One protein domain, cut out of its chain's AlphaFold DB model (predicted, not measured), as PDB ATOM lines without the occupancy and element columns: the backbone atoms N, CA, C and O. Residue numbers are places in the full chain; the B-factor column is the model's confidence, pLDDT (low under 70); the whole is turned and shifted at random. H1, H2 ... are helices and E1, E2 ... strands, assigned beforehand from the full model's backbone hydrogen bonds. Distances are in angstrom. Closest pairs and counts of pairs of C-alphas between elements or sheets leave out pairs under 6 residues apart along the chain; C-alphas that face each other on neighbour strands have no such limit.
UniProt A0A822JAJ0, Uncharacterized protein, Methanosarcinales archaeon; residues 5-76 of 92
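This is residues 5 to 76 of the 92 residues of an uncharacterized protein of Methanosarcinales archaeon (UniProt A0A822JAJ0). A narrow ribbon of two parallel strands, E1 and E2, runs through the middle, with H2 and H3 meeting at a corner on one side and H1 well away on the other, where residues 8 to 13 stick out. The 72 printed residues include three named helices and two strands, ordered H1, E1, H2, H3, E2; the class is mixed. It is only just compact, close to loose: radius of gyration of the C-alphas 13.4 A, spans 38 by 29 by 19 A.

H1, residues 5 to 11, begins at C-alpha 5 (188.685, 195.165, 78.603) and is 9.9 A long. E1, residues 32 to 38, measures 20.0 A; H2, 39 to 48, 14.8 A; H3, 50 to 62, 18.2 A; E2, 65 to 71, 19.3 A, ending at C-alpha 71 (177.681, 198.431, 78.131).

E1 and E2 are parallel neighbours; N 35 and O 67 are within hydrogen-bond range, 2.9 A. E1, H2, H3, E2 form a strand-helix-strand unit, helices between parallel strands, its crossover right-handed. H2 and H3 touch only at the corner, closest C-alphas Thr 45 and Leu 52, 5.6 A. H1 is apart from H2, H3 and E2. Every O i to N i+4 pair is within range in H1 and H3, 5 of 6 in H2.

The printed part has no cut. The H1 to E1 link is long. pLDDT is under 70 at residues 47 to 49 and 74 to 76.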
ATOM      1  N   VAL A   5     188.122 193.872  78.190       89.56
ATOM      2  CA  VAL A   5     188.685 195.165  78.603       89.56
ATOM      3  C   VAL A   5     190.147 195.057  79.061       89.56
ATOM      4  O   VAL A   5     190.938 195.858  78.571       89.56
ATOM      5  N   PRO A   6     190.571 194.082  79.896       89.62
ATOM      6  CA  PRO A   6     191.979 193.975  80.291       89.62
ATOM      7  C   PRO A   6     192.914 193.796  79.088       89.62
ATOM      8  O   PRO A   6     193.930 194.471  78.986       89.62
ATOM      9  N   GLU A   7     192.537 192.951  78.125       90.94
ATOM     10  CA  GLU A   7     193.320 192.721  76.902       90.94
ATOM     11  C   GLU A   7     193.441 193.993  76.051       90.94
ATOM     12  O   GLU A   7     194.498 194.269  75.483       90.94
ATOM     13  N   ALA A   8     192.362 194.775  75.958       92.75
ATOM     14  CA  ALA A   8     192.366 196.048  75.247       92.75
ATOM     15  C   ALA A   8     193.251 197.089  75.949       92.75
ATOM     16  O   ALA A   8     194.019 197.778  75.282       92.75
ATOM     17  N   LEU A   9     193.196 197.165  77.281       93.06
ATOM     18  CA  LEU A   9     194.032 198.067  78.075       93.06
ATOM     19  C   LEU A   9     195.525 197.740  77.916       93.06
ATOM     20  O   LEU A   9     196.312 198.654  77.678       93.06
ATOM     21  N   VAL A  10     195.908 196.456  77.925       93.81
ATOM     22  CA  VAL A  10     197.297 196.038  77.641       93.81
ATOM     23  C   VAL A  10     197.740 196.498  76.251       93.81
ATOM     24  O   VAL A  10     198.831 197.040  76.100       93.81
ATOM     25  N   LYS A  11     196.895 196.333  75.225       96.12
ATOM     26  CA  LYS A  11     197.214 196.780  73.854       96.12
ATOM     27  C   LYS A  11     197.381 198.295  73.735       96.12
ATOM     28  O   LYS A  11     198.098 198.750  72.851       96.12
ATOM     29  N   LEU A  12     196.728 199.060  74.608       96.50
ATOM     30  CA  LEU A  12     196.875 200.512  74.706       96.50
ATOM     31  C   LEU A  12     198.085 200.937  75.559       96.50
ATOM     32  O   LEU A  12     198.322 202.132  75.708       96.50
ATOM     33  N   GLY A  13     198.855 199.984  76.094       96.25
ATOM     34  CA  GLY A  13     200.057 200.242  76.884       96.25
ATOM     35  C   GLY A  13     199.803 200.458  78.376       96.25
ATOM     36  O   GLY A  13     200.676 200.986  79.057       96.25
ATOM     37  N   ALA A  14     198.631 200.081  78.896       95.62
ATOM     38  CA  ALA A  14     198.372 200.147  80.330       95.62
ATOM     39  C   ALA A  14     199.145 199.054  81.085       95.62
ATOM     40  O   ALA A  14     199.126 197.883  80.697       95.62
ATOM     41  N   GLU A  15     199.761 199.428  82.204       95.19
ATOM     42  CA  GLU A  15     200.277 198.478  83.189       95.19
ATOM     43  C   GLU A  15     199.104 197.917  84.003       95.19
ATOM     44  O   GLU A  15     198.293 198.675  84.539       95.19
ATOM     45  N   ILE A  16     198.984 196.588  84.069       93.62
ATOM     46  CA  ILE A  16     197.878 195.913  84.759       93.62
ATOM     47  C   ILE A  16     198.421 195.041  85.882       93.62
ATOM     48  O   ILE A  16     199.192 194.112  85.645       93.62
ATOM     49  N   GLU A  17     197.922 195.289  87.087       94.81
ATOM     50  CA  GLU A  17     198.058 194.399  88.233       94.81
ATOM     51  C   GLU A  17     196.730 193.667  88.466       94.81
ATOM     52  O   GLU A  17     195.669 194.287  88.551       94.81
ATOM     53  N   ILE A  18     196.775 192.335  88.558       93.19
ATOM     54  CA  ILE A  18     195.594 191.524  88.872       93.19
ATOM     55  C   ILE A  18     195.551 191.297  90.380       93.19
ATOM     56  O   ILE A  18     196.420 190.627  90.935       93.19
ATOM     57  N   SER A  19     194.506 191.803  91.027       93.62
ATOM     58  CA  SER A  19     194.271 191.628  92.458       93.62
ATOM     59  C   SER A  19     192.790 191.382  92.752       93.62
ATOM     60  O   SER A  19     191.911 191.664  91.936       93.62
ATOM     61  N   THR A  20     192.503 190.814  93.924       94.00
ATOM     62  CA  THR A  20     191.126 190.665  94.409       94.00
ATOM     63  C   THR A  20     190.670 191.983  95.016       94.00
ATOM     64  O   THR A  20     191.194 192.412  96.045       94.00
ATOM     65  N   LEU A  21     189.669 192.607  94.401       92.69
ATOM     66  CA  LEU A  21     189.083 193.849  94.889       92.69
ATOM     67  C   LEU A  21     187.916 193.565  95.836       92.69
ATOM     68  O   LEU A  21     187.153 192.619  95.650       92.69
ATOM     69  N   LYS A  22     187.764 194.410  96.862       90.81
ATOM     70  CA  LYS A  22     186.608 194.351  97.770       90.81
ATOM     71  C   LYS A  22     185.328 194.877  97.101       90.81
ATOM     72  O   LYS A  22     184.242 194.411  97.423       90.81
ATOM     73  N   THR A  23     185.458 195.869  96.218       93.44
ATOM     74  CA  THR A  23     184.382 196.466  95.411       93.44
ATOM     75  C   THR A  23     184.985 197.089  94.146       93.44
ATOM     76  O   THR A  23     186.138 197.527  94.186       93.44
ATOM     77  N   GLY A  24     184.218 197.144  93.054       93.56
ATOM     78  CA  GLY A  24     184.688 197.603  91.748       93.56
ATOM     79  C   GLY A  24     185.354 196.498  90.928       93.56
ATOM     80  O   GLY A  24     185.876 195.524  91.471       93.56
ATOM     81  N   ASP A  25     185.387 196.698  89.613       93.88
ATOM     82  CA  ASP A  25     186.082 195.825  88.662       93.88
ATOM     83  C   ASP A  25     187.498 196.325  88.346       93.88
ATOM     84  O   ASP A  25     188.402 195.529  88.095       93.88
ATOM     85  N   TYR A  26     187.700 197.648  88.351       95.31
ATOM     86  CA  TYR A  26     188.988 198.271  88.041       95.31
ATOM     87  C   TYR A  26     189.274 199.437  88.984       95.31
ATOM     88  O   TYR A  26     188.451 200.337  89.139       95.31
ATOM     89  N   VAL A  27     190.472 199.475  89.561       96.19
ATOM     90  CA  VAL A  27     190.940 200.582  90.404       96.19
ATOM     91  C   VAL A  27     192.140 201.213  89.722       96.19
ATOM     92  O   VAL A  27     193.121 200.532  89.449       96.19
ATOM     93  N   VAL A  28     192.055 202.512  89.434       95.19
ATOM     94  CA  VAL A  28     193.145 203.245  88.756       95.19
ATOM     95  C   VAL A  28     193.881 204.197  89.697       95.19
ATOM     96  O   VAL A  28     194.906 204.762  89.339       95.19
ATOM     97  N   SER A  29     193.335 204.420  90.896       94.88
ATOM     98  CA  SER A  29     193.973 205.158  91.990       94.88
ATOM     99  C   SER A  29     193.243 204.881  93.305       94.88
ATOM    100  O   SER A  29     192.142 204.335  93.310       94.88
ATOM    101  N   ASP A  30     193.788 205.375  94.412       93.31
ATOM    102  CA  ASP A  30     193.120 205.439  95.720       93.31
ATOM    103  C   ASP A  30     191.774 206.193  95.695       93.31
ATOM    104  O   ASP A  30     190.956 206.071  96.605       93.31
ATOM    105  N   ARG A  31     191.517 206.985  94.647       95.44
ATOM    106  CA  ARG A  31     190.334 207.847  94.535       95.44
ATOM    107  C   ARG A  31     189.335 207.404  93.485       95.44
ATOM    108  O   ARG A  31     188.189 207.835  93.581       95.44
ATOM    109  N   VAL A  32     189.755 206.647  92.477       97.19
ATOM    110  CA  VAL A  32     188.955 206.357  91.279       97.19
ATOM    111  C   VAL A  32     188.855 204.853  91.085       97.19
ATOM    112  O   VAL A  32     189.870 204.180  90.899       97.19
ATOM    113  N   ALA A  33     187.618 204.369  91.052       97.31
ATOM    114  CA  ALA A  33     187.294 202.992  90.727       97.31
ATOM    115  C   ALA A  33     186.153 202.939  89.713       97.31
ATOM    116  O   ALA A  33     185.275 203.807  89.703       97.31
ATOM    117  N   PHE A  34     186.184 201.908  88.879       96.12
ATOM    118  CA  PHE A  34     185.192 201.621  87.865       96.12
ATOM    119  C   PHE A  34     184.473 200.319  88.201       96.12
ATOM    120  O   PHE A  34     185.109 199.312  88.504       96.12
ATOM    121  N   GLU A  35     183.155 200.342  88.079       95.19
ATOM    122  CA  GLU A  35     182.295 199.162  88.029       95.19
ATOM    123  C   GLU A  35     181.764 199.052  86.600       95.19
ATOM    124  O   GLU A  35     181.296 200.045  86.033       95.19
ATOM    125  N   ARG A  36     181.836 197.869  85.998       92.69
ATOM    126  CA  ARG A  36     181.361 197.606  84.643       92.69
ATOM    127  C   ARG A  36     180.214 196.610  84.709       92.69
ATOM    128  O   ARG A  36     180.398 195.453  85.065       92.69
ATOM    129  N   LYS A  37     179.037 197.020  84.249       90.44
ATOM    130  CA  LYS A  37     177.883 196.125  84.115       90.44
ATOM    131  C   LYS A  37     177.379 196.089  82.685       90.44
ATOM    132  O   LYS A  37     177.381 197.104  81.989       90.44
ATOM    133  N   THR A  38     176.913 194.921  82.258       88.81
ATOM    134  CA  THR A  38     176.143 194.844  81.018       88.81
ATOM    135  C   THR A  38     174.730 195.378  81.248       88.81
ATOM    136  O   THR A  38     174.235 195.390  82.378       88.81
ATOM    137  N   VAL A  39     174.059 195.812  80.182       86.94
ATOM    138  CA  VAL A  39     172.632 196.177  80.228       86.94
ATOM    139  C   VAL A  39     171.796 195.037  80.831       86.94
ATOM    140  O   VAL A  39     170.954 195.285  81.694       86.94
ATOM    141  N   ASP A  40     172.083 193.789  80.458       84.88
ATOM    142  CA  ASP A  40     171.385 192.606  80.971       84.88
ATOM    143  C   ASP A  40     171.607 192.399  82.479       84.88
ATOM    144  O   ASP A  40     170.644 192.157  83.209       84.88
ATOM    145  N   ASP A  41     172.843 192.561  82.972       85.69
ATOM    146  CA  ASP A  41     173.160 192.451  84.407       85.69
ATOM    147  C   ASP A  41     172.446 193.532  85.223       85.69
ATOM    148  O   ASP A  41     171.937 193.281  86.321       85.69
ATOM    149  N   VAL A  42     172.394 194.753  84.680       86.06
ATOM    150  CA  VAL A  42     171.659 195.863  85.288       86.06
ATOM    151  C   VAL A  42     170.177 195.510  85.385       86.06
ATOM    152  O   VAL A  42     169.606 195.652  86.460       86.06
ATOM    153  N   PHE A  43     169.543 194.989  84.332       81.50
ATOM    154  CA  PHE A  43     168.130 194.594  84.394       81.50
ATOM    155  C   PHE A  43     167.861 193.419  85.335       81.50
ATOM    156  O   PHE A  43     166.889 193.469  86.093       81.50
ATOM    157  N   ALA A  44     168.710 192.392  85.317       82.06
ATOM    158  CA  ALA A  44     168.582 191.243  86.205       82.06
ATOM    159  C   ALA A  44     168.590 191.683  87.678       82.06
ATOM    160  O   ALA A  44     167.719 191.298  88.453       82.06
ATOM    161  N   THR A  45     169.515 192.576  88.035       80.75
ATOM    162  CA  THR A  45     169.666 193.076  89.409       80.75
ATOM    163  C   THR A  45     168.689 194.204  89.764       80.75
ATOM    164  O   THR A  45     168.322 194.361  90.930       80.75
ATOM    165  N   LEU A  46     168.198 194.972  88.785       75.94
ATOM    166  CA  LEU A  46     167.172 196.005  88.985       75.94
ATOM    167  C   LEU A  46     165.812 195.426  89.362       75.94
ATOM    168  O   LEU A  46     165.088 196.079  90.109       75.94
ATOM    169  N   ILE A  47     165.445 194.237  88.870       69.50
ATOM    170  CA  ILE A  47     164.198 193.567  89.284       69.50
ATOM    171  C   ILE A  47     164.217 193.329  90.799       69.50
ATOM    172  O   ILE A  47     163.221 193.569  91.480       69.50
ATOM    173  N   GLU A  48     165.377 192.954  91.332       68.31
ATOM    174  CA  GLU A  48     165.591 192.725  92.762       68.31
ATOM    175  C   GLU A  48     165.873 194.025  93.540       68.31
ATOM    176  O   GLU A  48     165.792 194.030  94.768       68.31
ATOM    177  N   ARG A  49     166.129 195.140  92.828       66.12
ATOM    178  CA  ARG A  49     166.469 196.522  93.247       66.12
ATOM    179  C   ARG A  49     167.638 196.636  94.231       66.12
ATOM    180  O   ARG A  49     168.549 197.419  93.998       66.12
ATOM    181  N   ARG A  50     167.624 195.899  95.335       72.25
ATOM    182  CA  ARG A  50     168.542 196.037  96.469       72.25
ATOM    183  C   ARG A  50     169.989 195.717  96.116       72.25
ATOM    184  O   ARG A  50     170.856 196.484  96.518       72.25
ATOM    185  N   GLU A  51     170.229 194.667  95.336       81.12
ATOM    186  CA  GLU A  51     171.588 194.196  95.038       81.12
ATOM    187  C   GLU A  51     172.387 195.174  94.169       81.12
ATOM    188  O   GLU A  51     173.577 195.382  94.392       81.12
ATOM    189  N   LEU A  52     171.740 195.854  93.214       84.69
ATOM    190  CA  LEU A  52     172.420 196.877  92.416       84.69
ATOM    191  C   LEU A  52     172.770 198.104  93.267       84.69
ATOM    192  O   LEU A  52     173.887 198.614  93.203       84.69
ATOM    193  N   PHE A  53     171.821 198.585  94.076       87.69
ATOM    194  CA  PHE A  53     172.050 199.764  94.910       87.69
ATOM    195  C   PHE A  53     173.091 199.507  96.004       87.69
ATOM    196  O   PHE A  53     173.897 200.397  96.264       87.69
ATOM    197  N   SER A  54     173.113 198.326  96.632       89.81
ATOM    198  CA  SER A  54     174.107 197.995  97.662       89.81
ATOM    199  C   SER A  54     175.529 198.006  97.096       89.81
ATOM    200  O   SER A  54     176.393 198.679  97.655       89.81
ATOM    201  N   GLN A  55     175.750 197.377  95.938       89.06
ATOM    202  CA  GLN A  55     177.050 197.355  95.260       89.06
ATOM    203  C   GLN A  55     177.536 198.763  94.893       89.06
ATOM    204  O   GLN A  55     178.672 199.132  95.195       89.06
ATOM    205  N   LEU A  56     176.663 199.586  94.300       91.69
ATOM    206  CA  LEU A  56     177.009 200.966  93.943       91.69
ATOM    207  C   LEU A  56     177.264 201.839  95.178       91.69
ATOM    208  O   LEU A  56     178.148 202.698  95.157       91.69
ATOM    209  N   MET A  57     176.529 201.611  96.269       93.75
ATOM    210  CA  MET A  57     176.765 202.299  97.537       93.75
ATOM    211  C   MET A  57     178.109 201.924  98.154       93.75
ATOM    212  O   MET A  57     178.792 202.797  98.687       93.75
ATOM    213  N   ASP A  58     178.504 200.656  98.094       94.94
ATOM    214  CA  ASP A  58     179.791 200.209  98.622       94.94
ATOM    215  C   ASP A  58     180.960 200.766  97.803       94.94
ATOM    216  O   ASP A  58     181.948 201.232  98.382       94.94
ATOM    217  N   LEU A  59     180.806 200.849  96.478       95.75
ATOM    218  CA  LEU A  59     181.757 201.525  95.596       95.75
ATOM    219  C   LEU A  59     181.887 203.017  95.947       95.75
ATOM    220  O   LEU A  59     182.998 203.523  96.119       95.75
ATOM    221  N   ALA A  60     180.759 203.713  96.116       96.00
ATOM    222  CA  ALA A  60     180.730 205.143  96.430       96.00
ATOM    223  C   ALA A  60     181.239 205.481  97.840       96.00
ATOM    224  O   ALA A  60     181.748 206.577  98.065       96.00
ATOM    225  N   LYS A  61     181.129 204.549  98.792       96.75
ATOM    226  CA  LYS A  61     181.748 204.681 100.119       96.75
ATOM    227  C   LYS A  61     183.255 204.449 100.081       96.75
ATOM    228  O   LYS A  61     183.973 205.032 100.888       96.75
ATOM    229  N   SER A  62     183.720 203.577  99.188       96.56
ATOM    230  CA  SER A  62     185.123 203.156  99.132       96.56
ATOM    231  C   SER A  62     185.995 204.120  98.329       96.56
ATOM    232  O   SER A  62     187.172 204.273  98.642       96.56
ATOM    233  N   TYR A  63     185.425 204.800  97.331       97.06
ATOM    234  CA  TYR A  63     186.173 205.665  96.421       97.06
ATOM    235  C   TYR A  63     185.527 207.038  96.278       97.06
ATOM    236  O   TYR A  63     184.317 207.173  96.140       97.06
ATOM    237  N   ARG A  64     186.359 208.085  96.238       96.88
ATOM    238  CA  ARG A  64     185.896 209.475  96.085       96.88
ATOM    239  C   ARG A  64     185.266 209.753  94.713       96.88
ATOM    240  O   ARG A  64     184.474 210.683  94.580       96.88
ATOM    241  N   LYS A  65     185.682 209.022  93.683       97.19
ATOM    242  CA  LYS A  65     185.238 209.161  92.293       97.19
ATOM    243  C   LYS A  65     184.850 207.779  91.742       97.19
ATOM    244  O   LYS A  65     185.604 207.218  90.946       97.19
ATOM    245  N   PRO A  66     183.719 207.213  92.190       96.88
ATOM    246  CA  PRO A  66     183.200 205.969  91.637       96.88
ATOM    247  C   PRO A  66     182.639 206.229  90.232       96.88
ATOM    248  O   PRO A  66     181.973 207.243  90.006       96.88
ATOM    249  N   ILE A  67     182.903 205.333  89.284       96.50
ATOM    250  CA  ILE A  67     182.412 205.439  87.907       96.50
ATOM    251  C   ILE A  67     181.710 204.133  87.535       96.50
ATOM    252  O   ILE A  67     182.304 203.064  87.604       96.50
ATOM    253  N   LEU A  68     180.448 204.218  87.117       94.12
ATOM    254  CA  LEU A  68     179.712 203.085  86.561       94.12
ATOM    255  C   LEU A  68     179.754 203.155  85.033       94.12
ATOM    256  O   LEU A  68     179.355 204.161  84.445       94.12
ATOM    257  N   ILE A  69     180.201 202.076  84.401       92.56
ATOM    258  CA  ILE A  69     180.135 201.878  82.955       92.56
ATOM    259  C   ILE A  69     179.034 200.859  82.676       92.56
ATOM    260  O   ILE A  69     179.088 199.731  83.168       92.56
ATOM    261  N   ILE A  70     178.052 201.260  81.872       89.62
ATOM    262  CA  ILE A  70     177.007 200.371  81.362       89.62
ATOM    263  C   ILE A  70     177.291 200.114  79.887       89.62
ATOM    264  O   ILE A  70     177.428 201.060  79.110       89.62
ATOM    265  N   GLU A  71     177.383 198.846  79.503       87.50
ATOM    266  CA  GLU A  71     177.681 198.431  78.131       87.50
ATOM    267  C   GLU A  71     176.675 197.406  77.589       87.50
ATOM    268  O   GLU A  71     176.123 196.590  78.324       87.50
ATOM    269  N   GLY A  72     176.438 197.449  76.281       83.81
ATOM    270  CA  GLY A  72     175.468 196.601  75.588       83.81
ATOM    271  C   GLY A  72     174.735 197.381  74.500       83.81
ATOM    272  O   GLY A  72     174.692 198.614  74.537       83.81
ATOM    273  N   GLU A  73     174.185 196.673  73.517       70.44
ATOM    274  CA  GLU A  73     173.391 197.309  72.469       70.44
ATOM    275  C   GLU A  73     172.016 197.711  73.015       70.44
ATOM    276  O   GLU A  73     171.240 196.900  73.515       70.44
ATOM    277  N   ASP A  74     171.744 199.007  72.869       61.97
ATOM    278  CA  ASP A  74     170.418 199.607  72.868       61.97
ATOM    279  C   ASP A  74     169.705 199.770  74.225       61.97
ATOM    280  O   ASP A  74     168.589 199.309  74.465       61.97
ATOM    281  N   ILE A  75     170.323 200.576  75.099       58.88
ATOM    282  CA  ILE A  75     169.716 201.108  76.339       58.88
ATOM    283  C   ILE A  75     168.298 201.674  76.075       58.88
ATOM    284  O   ILE A  75     167.413 201.585  76.930       58.88
ATOM    285  N   PHE A  76     168.062 202.217  74.872       56.56
ATOM    286  CA  PHE A  76     166.801 202.833  74.465       56.56
ATOM    287  C   PHE A  76     165.774 201.838  73.892       56.56
ATOM    288  O   PHE A  76     164.609 201.925  74.291       56.56
TER     289      PHE A  76